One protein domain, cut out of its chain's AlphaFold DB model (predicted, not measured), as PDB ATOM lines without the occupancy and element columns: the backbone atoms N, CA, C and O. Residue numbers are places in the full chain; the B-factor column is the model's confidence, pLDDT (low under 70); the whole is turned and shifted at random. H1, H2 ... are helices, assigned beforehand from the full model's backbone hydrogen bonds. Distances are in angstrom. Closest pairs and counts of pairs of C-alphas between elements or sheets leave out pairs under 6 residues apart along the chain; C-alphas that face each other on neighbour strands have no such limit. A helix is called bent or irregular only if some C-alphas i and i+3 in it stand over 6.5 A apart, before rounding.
ATOM      1  N   ALA A 411       9.518 136.899  73.479       79.50
ATOM      2  CA  ALA A 411       8.102 137.240  73.638       79.50
ATOM      3  C   ALA A 411       7.343 136.289  74.589       79.50
ATOM      4  O   ALA A 411       6.486 136.736  75.345       79.50
ATOM      5  N   GLU A 412       7.684 134.996  74.624       81.75
ATOM      6  CA  GLU A 412       7.083 134.042  75.568       81.75
ATOM      7  C   GLU A 412       7.421 134.354  77.036       81.75
ATOM      8  O   GLU A 412       6.536 134.292  77.888       81.75
ATOM      9  N   VAL A 413       8.662 134.755  77.339       84.44
ATOM     10  CA  VAL A 413       9.062 135.170  78.697       84.44
ATOM     11  C   VAL A 413       8.399 136.497  79.059       84.44
ATOM     12  O   VAL A 413       7.817 136.600  80.138       84.44
ATOM     13  N   ARG A 414       8.393 137.480  78.144       86.31
ATOM     14  CA  ARG A 414       7.680 138.758  78.326       86.31
ATOM     15  C   ARG A 414       6.199 138.540  78.649       86.31
ATOM     16  O   ARG A 414       5.697 139.089  79.627       86.31
ATOM     17  N   ASN A 415       5.514 137.699  77.877       84.88
ATOM     18  CA  ASN A 415       4.092 137.412  78.072       84.88
ATOM     19  C   ASN A 415       3.827 136.671  79.393       84.88
ATOM     20  O   ASN A 415       2.808 136.919  80.033       84.88
ATOM     21  N   LEU A 416       4.744 135.806  79.843       85.75
ATOM     22  CA  LEU A 416       4.660 135.165  81.162       85.75
ATOM     23  C   LEU A 416       4.940 136.134  82.321       85.75
ATOM     24  O   LEU A 416       4.322 135.989  83.372       85.75
ATOM     25  N   ILE A 417       5.811 137.131  82.140       86.44
ATOM     26  CA  ILE A 417       6.045 138.206  83.119       86.44
ATOM     27  C   ILE A 417       4.795 139.083  83.262       86.44
ATOM     28  O   ILE A 417       4.296 139.249  84.374       86.44
ATOM     29  N   VAL A 418       4.242 139.573  82.148       85.44
ATOM     30  CA  VAL A 418       3.012 140.388  82.138       85.44
ATOM     31  C   VAL A 418       1.836 139.602  82.725       85.44
ATOM     32  O   VAL A 418       1.175 140.077  83.646       85.44
ATOM     33  N   LYS A 419       1.627 138.351  82.288       83.12
ATOM     34  CA  LYS A 419       0.606 137.467  82.875       83.12
ATOM     35  C   LYS A 419       0.864 137.206  84.364       83.12
ATOM     36  O   LYS A 419      -0.087 137.080  85.128       83.12
ATOM     37  N   GLY A 420       2.121 137.141  84.795       83.12
ATOM     38  CA  GLY A 420       2.508 136.989  86.196       83.12
ATOM     39  C   GLY A 420       2.024 138.142  87.075       83.12
ATOM     40  O   GLY A 420       1.337 137.894  88.063       83.12
ATOM     41  N   PHE A 421       2.289 139.387  86.666       83.38
ATOM     42  CA  PHE A 421       1.776 140.588  87.343       83.38
ATOM     43  C   PHE A 421       0.246 140.746  87.239       83.38
ATOM     44  O   PHE A 421      -0.364 141.333  88.123       83.38
ATOM     45  N   GLN A 422      -0.394 140.198  86.199       78.88
ATOM     46  CA  GLN A 422      -1.860 140.205  86.047       78.88
ATOM     47  C   GLN A 422      -2.587 139.091  86.826       78.88
ATOM     48  O   GLN A 422      -3.792 139.187  87.044       78.88
ATOM     49  N   THR A 423      -1.895 138.013  87.217       74.75
ATOM     50  CA  THR A 423      -2.496 136.844  87.903       74.75
ATOM     51  C   THR A 423      -2.077 136.701  89.366       74.75
ATOM     52  O   THR A 423      -2.553 135.797  90.057       74.75
ATOM     53  N   MET A 424      -1.199 137.575  89.861       76.50
ATOM     54  CA  MET A 424      -0.748 137.603  91.251       76.50
ATOM     55  C   MET A 424      -0.543 139.034  91.745       76.50
ATOM     56  O   MET A 424      -0.217 139.921  90.968       76.50
ATOM     57  N   ASP A 425      -0.609 139.208  93.068       79.50
ATOM     58  CA  ASP A 425       0.010 140.345  93.755       79.50
ATOM     59  C   ASP A 425       1.440 140.601  93.232       79.50
ATOM     60  O   ASP A 425       2.266 139.684  93.140       79.50
ATOM     61  N   VAL A 426       1.719 141.868  92.923       76.38
ATOM     62  CA  VAL A 426       2.987 142.371  92.382       76.38
ATOM     63  C   VAL A 426       4.158 142.017  93.301       76.38
ATOM     64  O   VAL A 426       5.199 141.549  92.834       76.38
ATOM     65  N   ASP A 427       3.970 142.177  94.611       75.19
ATOM     66  CA  ASP A 427       4.986 141.982  95.648       75.19
ATOM     67  C   ASP A 427       5.322 140.471  95.789       75.19
ATOM     68  O   ASP A 427       6.482 140.063  95.936       75.19
ATOM     69  N   ARG A 428       4.308 139.602  95.664       77.94
ATOM     70  CA  ARG A 428       4.416 138.132  95.592       77.94
ATOM     71  C   ARG A 428       5.054 137.655  94.289       77.94
ATOM     72  O   ARG A 428       5.837 136.701  94.344       77.94
ATOM     73  N   PHE A 429       4.748 138.266  93.146       84.75
ATOM     74  CA  PHE A 429       5.389 137.908  91.879       84.75
ATOM     75  C   PHE A 429       6.874 138.297  91.893       84.75
ATOM     76  O   PHE A 429       7.721 137.438  91.641       84.75
ATOM     77  N   GLU A 430       7.205 139.521  92.322       81.88
ATOM     78  CA  GLU A 430       8.583 140.005  92.497       81.88
ATOM     79  C   GLU A 430       9.424 139.050  93.364       81.88
ATOM     80  O   GLU A 430      10.468 138.561  92.916       81.88
ATOM     81  N   ARG A 431       8.952 138.688  94.567       81.06
ATOM     82  CA  ARG A 431       9.678 137.757  95.456       81.06
ATOM     83  C   ARG A 431       9.956 136.388  94.827       81.06
ATOM     84  O   ARG A 431      10.949 135.749  95.181       81.06
ATOM     85  N   ASN A 432       9.101 135.909  93.924       82.94
ATOM     86  CA  ASN A 432       9.301 134.621  93.258       82.94
ATOM     87  C   ASN A 432      10.149 134.744  91.984       82.94
ATOM     88  O   ASN A 432      10.984 133.871  91.745       82.94
ATOM     89  N   LEU A 433      10.057 135.853  91.246       87.19
ATOM     90  CA  LEU A 433      10.961 136.146  90.132       87.19
ATOM     91  C   LEU A 433      12.414 136.310  90.616       87.19
ATOM     92  O   LEU A 433      13.311 135.692  90.045       87.19
ATOM     93  N   GLN A 434      12.656 136.989  91.746       86.50
ATOM     94  CA  GLN A 434      13.990 137.057  92.372       86.50
ATOM     95  C   GLN A 434      14.564 135.665  92.719       86.50
ATOM     96  O   GLN A 434      15.764 135.420  92.554       86.50
ATOM     97  N   ARG A 435      13.719 134.728  93.180       87.50
ATOM     98  CA  ARG A 435      14.114 133.333  93.472       87.50
ATOM     99  C   ARG A 435      14.444 132.557  92.196       87.50
ATOM    100  O   ARG A 435      15.457 131.858  92.163       87.50
ATOM    101  N   LEU A 436      13.629 132.709  91.152       89.06
ATOM    102  CA  LEU A 436      13.863 132.104  89.839       89.06
ATOM    103  C   LEU A 436      15.150 132.640  89.189       89.06
ATOM    104  O   LEU A 436      15.934 131.848  88.672       89.06
ATOM    105  N   LEU A 437      15.437 133.943  89.298       88.56
ATOM    106  CA  LEU A 437      16.685 134.549  88.816       88.56
ATOM    107  C   LEU A 437      17.919 134.081  89.608       88.56
ATOM    108  O   LEU A 437      18.960 133.811  89.007       88.56
ATOM    109  N   LYS A 438      17.807 133.895  90.935       88.31
ATOM    110  CA  LYS A 438      18.875 133.260  91.734       88.31
ATOM    111  C   LYS A 438      19.159 131.838  91.237       88.31
ATOM    112  O   LYS A 438      20.322 131.469  91.087       88.31
ATOM    113  N   GLU A 439      18.123 131.045  90.962       87.50
ATOM    114  CA  GLU A 439      18.299 129.682  90.446       87.50
ATOM    115  C   GLU A 439      18.846 129.662  89.010       87.50
ATOM    116  O   GLU A 439      19.708 128.840  88.694       87.50
ATOM    117  N   PHE A 440      18.397 130.582  88.150       89.94
ATOM    118  CA  PHE A 440      18.918 130.760  86.794       89.94
ATOM    119  C   PHE A 440      20.425 131.020  86.822       89.94
ATOM    120  O   PHE A 440      21.162 130.253  86.210       89.94
ATOM    121  N   ALA A 441      20.899 131.988  87.612       87.31
ATOM    122  CA  ALA A 441      22.330 132.272  87.736       87.31
ATOM    123  C   ALA A 441      23.143 131.069  88.265       87.31
ATOM    124  O   ALA A 441      24.257 130.822  87.802       87.31
ATOM    125  N   ILE A 442      22.582 130.281  89.193       86.50
ATOM    126  CA  ILE A 442      23.216 129.056  89.718       86.50
ATOM    127  C   ILE A 442      23.312 127.955  88.653       86.50
ATOM    128  O   ILE A 442      24.301 127.222  88.630       86.50
ATOM    129  N   ASN A 443      22.309 127.801  87.786       86.94
ATOM    130  CA  ASN A 443      22.359 126.818  86.699       86.94
ATOM    131  C   ASN A 443      23.262 127.305  85.556       86.94
ATOM    132  O   ASN A 443      24.142 126.565  85.133       86.94
ATOM    133  N   LEU A 444      23.152 128.579  85.168       87.19
ATOM    134  CA  LEU A 444      24.012 129.223  84.174       87.19
ATOM    135  C   LEU A 444      25.497 129.100  84.562       87.19
ATOM    136  O   LEU A 444      26.338 128.836  83.711       87.19
ATOM    137  N   ARG A 445      25.838 129.201  85.860       85.38
ATOM    138  CA  ARG A 445      27.221 129.029  86.349       85.38
ATOM    139  C   ARG A 445      27.766 127.599  86.186       85.38
ATOM    140  O   ARG A 445      28.979 127.427  86.196       85.38
ATOM    141  N   LYS A 446      26.906 126.586  86.022       87.38
ATOM    142  CA  LYS A 446      27.311 125.201  85.694       87.38
ATOM    143  C   LYS A 446      27.537 125.004  84.193       87.38
ATOM    144  O   LYS A 446      28.232 124.076  83.805       87.38
ATOM    145  N   GLU A 447      26.933 125.860  83.373       86.50
ATOM    146  CA  GLU A 447      27.027 125.846  81.908       86.50
ATOM    147  C   GLU A 447      28.132 126.796  81.395       86.50
ATOM    148  O   GLU A 447      28.555 126.692  80.247       86.50
ATOM    149  N   ALA A 448      28.638 127.692  82.251       87.75
ATOM    150  CA  ALA A 448      29.685 128.661  81.939       87.75
ATOM    151  C   ALA A 448      31.092 128.039  81.919       87.75
ATOM    152  O   ALA A 448      31.650 127.678  82.959       87.75
ATOM    153  N   GLN A 449      31.695 127.992  80.733       78.56
ATOM    154  CA  GLN A 449      33.028 127.438  80.489       78.56
ATOM    155  C   GLN A 449      34.102 128.542  80.548       78.56
ATOM    156  O   GLN A 449      35.101 128.403  81.260       78.56
ATOM    157  N   ASN A 450      33.845 129.683  79.900       80.06
ATOM    158  CA  ASN A 450      34.802 130.791  79.745       80.06
ATOM    159  C   ASN A 450      34.649 131.861  80.848       80.06
ATOM    160  O   ASN A 450      33.557 132.044  81.388       80.06
ATOM    161  N   GLU A 451      35.694 132.641  81.153       70.56
ATOM    162  CA  GLU A 451      35.616 133.683  82.202       70.56
ATOM    163  C   GLU A 451      34.611 134.806  81.892       70.56
ATOM    164  O   GLU A 451      33.953 135.312  82.803       70.56
ATOM    165  N   VAL A 452      34.387 135.126  80.614       76.75
ATOM    166  CA  VAL A 452      33.307 136.032  80.168       76.75
ATOM    167  C   VAL A 452      31.927 135.472  80.555       76.75
ATOM    168  O   VAL A 452      31.098 136.182  81.124       76.75
ATOM    169  N   GLN A 453      31.699 134.172  80.341       83.31
ATOM    170  CA  GLN A 453      30.449 133.490  80.707       83.31
ATOM    171  C   GLN A 453      30.280 133.404  82.232       83.31
ATOM    172  O   GLN A 453      29.207 133.697  82.763       83.31
ATOM    173  N   LYS A 454      31.351 133.074  82.967       78.25
ATOM    174  CA  LYS A 454      31.342 133.063  84.441       78.25
ATOM    175  C   LYS A 454      31.057 134.462  84.993       78.25
ATOM    176  O   LYS A 454      30.293 134.584  85.951       78.25
ATOM    177  N   SER A 455      31.585 135.508  84.362       69.75
ATOM    178  CA  SER A 455      31.320 136.907  84.714       69.75
ATOM    179  C   SER A 455      29.865 137.306  84.463       69.75
ATOM    180  O   SER A 455      29.250 137.883  85.359       69.75
ATOM    181  N   ALA A 456      29.259 136.890  83.345       78.31
ATOM    182  CA  ALA A 456      27.815 137.038  83.132       78.31
ATOM    183  C   ALA A 456      26.992 136.364  84.252       78.31
ATOM    184  O   ALA A 456      26.026 136.938  84.751       78.31
ATOM    185  N   THR A 457      27.415 135.192  84.748       81.62
ATOM    186  CA  THR A 457      26.712 134.511  85.857       81.62
ATOM    187  C   THR A 457      26.849 135.249  87.194       81.62
ATOM    188  O   THR A 457      25.875 135.335  87.947       81.62
ATOM    189  N   LYS A 458      28.029 135.832  87.473       76.94
ATOM    190  CA  LYS A 458      28.263 136.716  88.630       76.94
ATOM    191  C   LYS A 458      27.337 137.942  88.549       76.94
ATOM    192  O   LYS A 458      26.725 138.303  89.552       76.94
ATOM    193  N   LEU A 459      27.176 138.511  87.352       75.56
ATOM    194  CA  LEU A 459      26.331 139.677  87.073       75.56
ATOM    195  C   LEU A 459      24.844 139.379  87.333       75.56
ATOM    196  O   LEU A 459      24.242 140.031  88.186       75.56
ATOM    197  N   VAL A 460      24.270 138.339  86.712       79.62
ATOM    198  CA  VAL A 460      22.860 137.947  86.942       79.62
ATOM    199  C   VAL A 460      22.602 137.592  88.413       79.62
ATOM    200  O   VAL A 460      21.563 137.962  88.964       79.62
ATOM    201  N   HIS A 461      23.546 136.925  89.094       81.25
ATOM    202  CA  HIS A 461      23.401 136.626  90.522       81.25
ATOM    203  C   HIS A 461      23.394 137.890  91.394       81.25
ATOM    204  O   HIS A 461      22.602 137.963  92.338       81.25
ATOM    205  N   SER A 462      24.265 138.860  91.101       70.12
ATOM    206  CA  SER A 462      24.388 140.109  91.862       70.12
ATOM    207  C   SER A 462      23.164 141.004  91.666       70.12
ATOM    208  O   SER A 462      22.449 141.311  92.622       70.12
ATOM    209  N   TYR A 463      22.835 141.328  90.412       74.12
ATOM    210  CA  TYR A 463      21.796 142.306  90.080       74.12
ATOM    211  C   TYR A 463      20.358 141.767  90.172       74.12
ATOM    212  O   TYR A 463      19.425 142.525  89.927       74.12
ATOM    213  N   ARG A 464      20.135 140.507  90.579       81.31
ATOM    214  CA  ARG A 464      18.812 139.837  90.636       81.31
ATOM    215  C   ARG A 464      17.659 140.681  91.218       81.31
ATOM    216  O   ARG A 464      16.543 140.620  90.705       81.31
ATOM    217  N   ALA A 465      17.914 141.467  92.270       71.56
ATOM    218  CA  ALA A 465      16.898 142.320  92.896       71.56
ATOM    219  C   ALA A 465      16.602 143.565  92.043       71.56
ATOM    220  O   ALA A 465      15.445 143.883  91.789       71.56
ATOM    221  N   TYR A 466      17.649 144.214  91.528       73.19
ATOM    222  CA  TYR A 466      17.546 145.395  90.673       73.19
ATOM    223  C   TYR A 466      16.926 145.061  89.302       73.19
ATOM    224  O   TYR A 466      15.974 145.714  88.892       73.19
ATOM    225  N   VAL A 467      17.345 143.954  88.676       79.12
ATOM    226  CA  VAL A 467      16.715 143.343  87.486       79.12
ATOM    227  C   VAL A 467      15.211 143.126  87.702       79.12
ATOM    228  O   VAL A 467      14.410 143.477  86.840       79.12
ATOM    229  N   THR A 468      14.799 142.609  88.867       81.38
ATOM    230  CA  THR A 468      13.367 142.415  89.166       81.38
ATOM    231  C   THR A 468      12.630 143.746  89.352       81.38
ATOM    232  O   THR A 468      11.515 143.889  88.849       81.38
ATOM    233  N   ARG A 469      13.250 144.748  89.991       77.00
ATOM    234  CA  ARG A 469      12.676 146.097  90.142       77.00
ATOM    235  C   ARG A 469      12.519 146.821  88.797       77.00
ATOM    236  O   ARG A 469      11.491 147.459  88.587       77.00
ATOM    237  N   ILE A 470      13.475 146.682  87.876       75.88
ATOM    238  CA  ILE A 470      13.373 147.205  86.500       75.88
ATOM    239  C   ILE A 470      12.247 146.488  85.739       75.88
ATOM    240  O   ILE A 470      11.438 147.147  85.095       75.88
ATOM    241  N   ILE A 471      12.138 145.156  85.854       81.62
ATOM    242  CA  ILE A 471      11.024 144.386  85.269       81.62
ATOM    243  C   ILE A 471       9.671 144.852  85.826       81.62
ATOM    244  O   ILE A 471       8.719 145.001  85.064       81.62
ATOM    245  N   ARG A 472       9.583 145.135  87.129       81.06
ATOM    246  CA  ARG A 472       8.378 145.705  87.745       81.06
ATOM    247  C   ARG A 472       8.055 147.087  87.176       81.06
ATOM    248  O   ARG A 472       6.911 147.323  86.813       81.06
ATOM    249  N   GLY A 473       9.050 147.965  87.038       74.12
ATOM    250  CA  GLY A 473       8.880 149.278  86.406       74.12
ATOM    251  C   GLY A 473       8.377 149.178  84.962       74.12
ATOM    252  O   GLY A 473       7.374 149.795  84.632       74.12
ATOM    253  N   LYS A 474       9.012 148.337  84.131       76.88
ATOM    254  CA  LYS A 474       8.671 148.172  82.705       76.88
ATOM    255  C   LYS A 474       7.360 147.398  82.435       76.88
ATOM    256  O   LYS A 474       6.906 147.430  81.297       76.88
ATOM    257  N   PHE A 475       6.774 146.677  83.408       78.06
ATOM    258  CA  PHE A 475       5.626 145.772  83.157       78.06
ATOM    259  C   PHE A 475       4.496 145.745  84.204       78.06
ATOM    260  O   PHE A 475       3.508 145.047  83.977       78.06
ATOM    261  N   ALA A 476       4.595 146.467  85.327       70.00
ATOM    262  CA  ALA A 476       3.502 146.595  86.304       70.00
ATOM    263  C   ALA A 476       2.796 147.968  86.268       70.00
ATOM    264  O   ALA A 476       1.767 148.137  86.918       70.00
ATOM    265  N   LEU A 477       3.332 148.937  85.515       56.00
ATOM    266  CA  LEU A 477       2.795 150.291  85.347       56.00
ATOM    267  C   LEU A 477       2.698 150.610  83.848       56.00
ATOM    268  O   LEU A 477       3.648 151.115  83.263       56.00
ATOM    269  N   LEU A 539      30.226 141.693  74.879       68.19
ATOM    270  CA  LEU A 539      28.887 141.778  75.448       68.19
ATOM    271  C   LEU A 539      27.918 140.854  74.702       68.19
ATOM    272  O   LEU A 539      27.210 140.084  75.346       68.19
ATOM    273  N   GLU A 540      27.926 140.862  73.368       70.38
ATOM    274  CA  GLU A 540      26.975 140.057  72.590       70.38
ATOM    275  C   GLU A 540      27.166 138.548  72.837       70.38
ATOM    276  O   GLU A 540      26.208 137.864  73.190       70.38
ATOM    277  N   LYS A 541      28.417 138.054  72.876       76.62
ATOM    278  CA  LYS A 541      28.739 136.670  73.297       76.62
ATOM    279  C   LYS A 541      28.194 136.307  74.689       76.62
ATOM    280  O   LYS A 541      27.879 135.144  74.946       76.62
ATOM    281  N   ALA A 542      28.115 137.272  75.609       78.19
ATOM    282  CA  ALA A 542      27.545 137.059  76.938       78.19
ATOM    283  C   ALA A 542      26.005 137.009  76.901       78.19
ATOM    284  O   ALA A 542      25.416 136.197  77.619       78.19
ATOM    285  N   LYS A 543      25.357 137.814  76.045       81.75
ATOM    286  CA  LYS A 543      23.906 137.751  75.786       81.75
ATOM    287  C   LYS A 543      23.509 136.437  75.120       81.75
ATOM    288  O   LYS A 543      22.639 135.739  75.640       81.75
ATOM    289  N   ASP A 544      24.204 136.058  74.048       82.06
ATOM    290  CA  ASP A 544      24.008 134.795  73.331       82.06
ATOM    291  C   ASP A 544      24.094 133.605  74.286       82.06
ATOM    292  O   ASP A 544      23.211 132.748  74.299       82.06
ATOM    293  N   PHE A 545      25.118 133.572  75.147       86.62
ATOM    294  CA  PHE A 545      25.256 132.544  76.178       86.62
ATOM    295  C   PHE A 545      24.083 132.542  77.172       86.62
ATOM    296  O   PHE A 545      23.559 131.475  77.491       86.62
ATOM    297  N   MET A 546      23.625 133.711  77.638       83.69
ATOM    298  CA  MET A 546      22.459 133.785  78.525       83.69
ATOM    299  C   MET A 546      21.199 133.208  77.862       83.69
ATOM    300  O   MET A 546      20.514 132.412  78.502       83.69
ATOM    301  N   ILE A 547      20.922 133.526  76.593       84.31
ATOM    302  CA  ILE A 547      19.689 133.117  75.887       84.31
ATOM    303  C   ILE A 547      19.746 131.661  75.398       84.31
ATOM    304  O   ILE A 547      18.748 130.942  75.480       84.31
ATOM    305  N   SER A 548      20.896 131.209  74.896       83.50
ATOM    306  CA  SER A 548      21.080 129.843  74.370       83.50
ATOM    307  C   SER A 548      21.231 128.773  75.459       83.50
ATOM    308  O   SER A 548      21.109 127.583  75.170       83.50
ATOM    309  N   SER A 549      21.458 129.178  76.714       87.06
ATOM    310  CA  SER A 549      21.640 128.261  77.842       87.06
ATOM    311  C   SER A 549      20.446 127.322  78.088       87.06
ATOM    312  O   SER A 549      19.261 127.687  78.001       87.06
ATOM    313  N   ALA A 550      20.754 126.094  78.513       86.94
ATOM    314  CA  ALA A 550      19.755 125.183  79.063       86.94
ATOM    315  C   ALA A 550      19.191 125.741  80.385       86.94
ATOM    316  O   ALA A 550      18.007 125.547  80.684       86.94
ATOM    317  N   ALA A 551      19.993 126.513  81.125       88.38
ATOM    318  CA  ALA A 551      19.577 127.289  82.287       88.38
ATOM    319  C   ALA A 551      18.416 128.252  81.979       88.38
ATOM    320  O   ALA A 551      17.466 128.314  82.765       88.38
ATOM    321  N   PHE A 552      18.437 128.962  80.847       89.06
ATOM    322  CA  PHE A 552      17.360 129.875  80.448       89.06
ATOM    323  C   PHE A 552      16.112 129.116  79.993       89.06
ATOM    324  O   PHE A 552      15.006 129.427  80.428       89.06
ATOM    325  N   SER A 553      16.287 128.027  79.241       86.12
ATOM    326  CA  SER A 553      15.187 127.105  78.907       86.12
ATOM    327  C   SER A 553      14.544 126.472  80.157       86.12
ATOM    328  O   SER A 553      13.355 126.145  80.169       86.12
ATOM    329  N   LYS A 554      15.308 126.312  81.246       89.69
ATOM    330  CA  LYS A 554      14.800 125.888  82.558       89.69
ATOM    331  C   LYS A 554      14.090 127.027  83.298       89.69
ATOM    332  O   LYS A 554      13.027 126.772  83.860       89.69
ATOM    333  N   LEU A 555      14.636 128.248  83.287       90.50
ATOM    334  CA  LEU A 555      13.998 129.447  83.851       90.50
ATOM    335  C   LEU A 555      12.619 129.675  83.222       90.50
ATOM    336  O   LEU A 555      11.630 129.777  83.943       90.50
ATOM    337  N   GLU A 556      12.558 129.683  81.889       88.25
ATOM    338  CA  GLU A 556      11.332 129.849  81.110       88.25
ATOM    339  C   GLU A 556      10.283 128.799  81.499       88.25
ATOM    340  O   GLU A 556       9.140 129.152  81.790       88.25
ATOM    341  N   ARG A 557      10.677 127.518  81.599       88.31
ATOM    342  CA  ARG A 557       9.781 126.443  82.048       88.31
ATOM    343  C   ARG A 557       9.272 126.680  83.469       88.31
ATOM    344  O   ARG A 557       8.066 126.688  83.660       88.31
ATOM    345  N   ARG A 558      10.147 126.951  84.449       85.94
ATOM    346  CA  ARG A 558       9.707 127.168  85.845       85.94
ATOM    347  C   ARG A 558       8.828 128.413  86.001       85.94
ATOM    348  O   ARG A 558       7.929 128.405  86.836       85.94
ATOM    349  N   LEU A 559       9.057 129.456  85.201       88.25
ATOM    350  CA  LEU A 559       8.193 130.638  85.142       88.25
ATOM    351  C   LEU A 559       6.824 130.290  84.529       88.25
ATOM    352  O   LEU A 559       5.793 130.668  85.083       88.25
ATOM    353  N   ARG A 560       6.811 129.517  83.432       86.81
ATOM    354  CA  ARG A 560       5.594 128.999  82.785       86.81
ATOM    355  C   ARG A 560       4.788 128.127  83.749       86.81
ATOM    356  O   ARG A 560       3.586 128.341  83.875       86.81
ATOM    357  N   ASP A 561       5.440 127.219  84.469       84.06
ATOM    358  CA  ASP A 561       4.817 126.372  85.487       84.06
ATOM    359  C   ASP A 561       4.207 127.240  86.602       84.06
ATOM    360  O   ASP A 561       3.018 127.139  86.888       84.06
ATOM    361  N   PHE A 562       4.985 128.158  87.188       82.62
ATOM    362  CA  PHE A 562       4.545 129.014  88.298       82.62
ATOM    363  C   PHE A 562       3.330 129.893  87.951       82.62
ATOM    364  O   PHE A 562       2.369 129.949  88.721       82.62
ATOM    365  N   VAL A 563       3.344 130.539  86.780       83.12
ATOM    366  CA  VAL A 563       2.270 131.447  86.331       83.12
ATOM    367  C   VAL A 563       1.009 130.691  85.885       83.12
ATOM    368  O   VAL A 563      -0.089 131.239  85.963       83.12
ATOM    369  N   ASN A 564       1.119 129.430  85.442       79.00
ATOM    370  CA  ASN A 564      -0.035 128.660  84.952       79.00
ATOM    371  C   ASN A 564      -0.585 127.618  85.948       79.00
ATOM    372  O   ASN A 564      -1.763 127.277  85.846       79.00
TER     373      ASN A 564
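Overview. This is residues 411 to 477 and 539 to 564 of the 1228 residues of the protein "RGS domain-containing protein" of Phialocephala subalpina (UniProt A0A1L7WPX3). Long H2 runs between bent H3 and H5; H1 bridges H3b and H5 at one end, and H4 crosses H3a towards the other. The 93 printed residues hold five named helices, H1 to H5 in order, class all helix: compact, radius of gyration of the C-alphas 13.1 A, spans 38 by 22 by 20 A.

Arrangement. H3, residues 451 to 476, assigned as one helix by its hydrogen bonds, is bent, C-alphas 462 and 465 standing 7.9 A apart; its arms are H3a, 451 to 462, and H3b, 465 to 476. H3a and H2, residues 426 to 447, form a hairpin, closest C-alphas Ala 441 and Thr 457, 5.3 A; H2 touches H3a with residues 437 to 445 alone. H5, residues 550 to 564, touches H2, closest C-alphas Leu 444 and Ala 551, 5.2 A. H1, residues 411 to 423, H2 and H5 make an up-and-down bundle, each running against the one before. H4, residues 539 to 548, touches H3a, closest C-alphas Gln 453 and Ala 542, 5.9 A; H3a touches it with residues 452 to 456 alone. O i to N i+4 pairs are within hydrogen-bond range throughout H1, H3a, H3b, H4 and H5, and 16 of 18 in H2.

Along the chain. H2 measures 31.0 A, H5 20.9 A. H1 begins at C-alpha 411 (8.102, 137.240, 73.638); H5 ends at C-alpha 564 (-0.035, 128.660, 84.952).

Size, cuts and confidence. Residues 478 to 538 are not printed; C-alphas 477 and 539 are 29.2 A apart. Residues 455, 477 and 539 have pLDDT under 70.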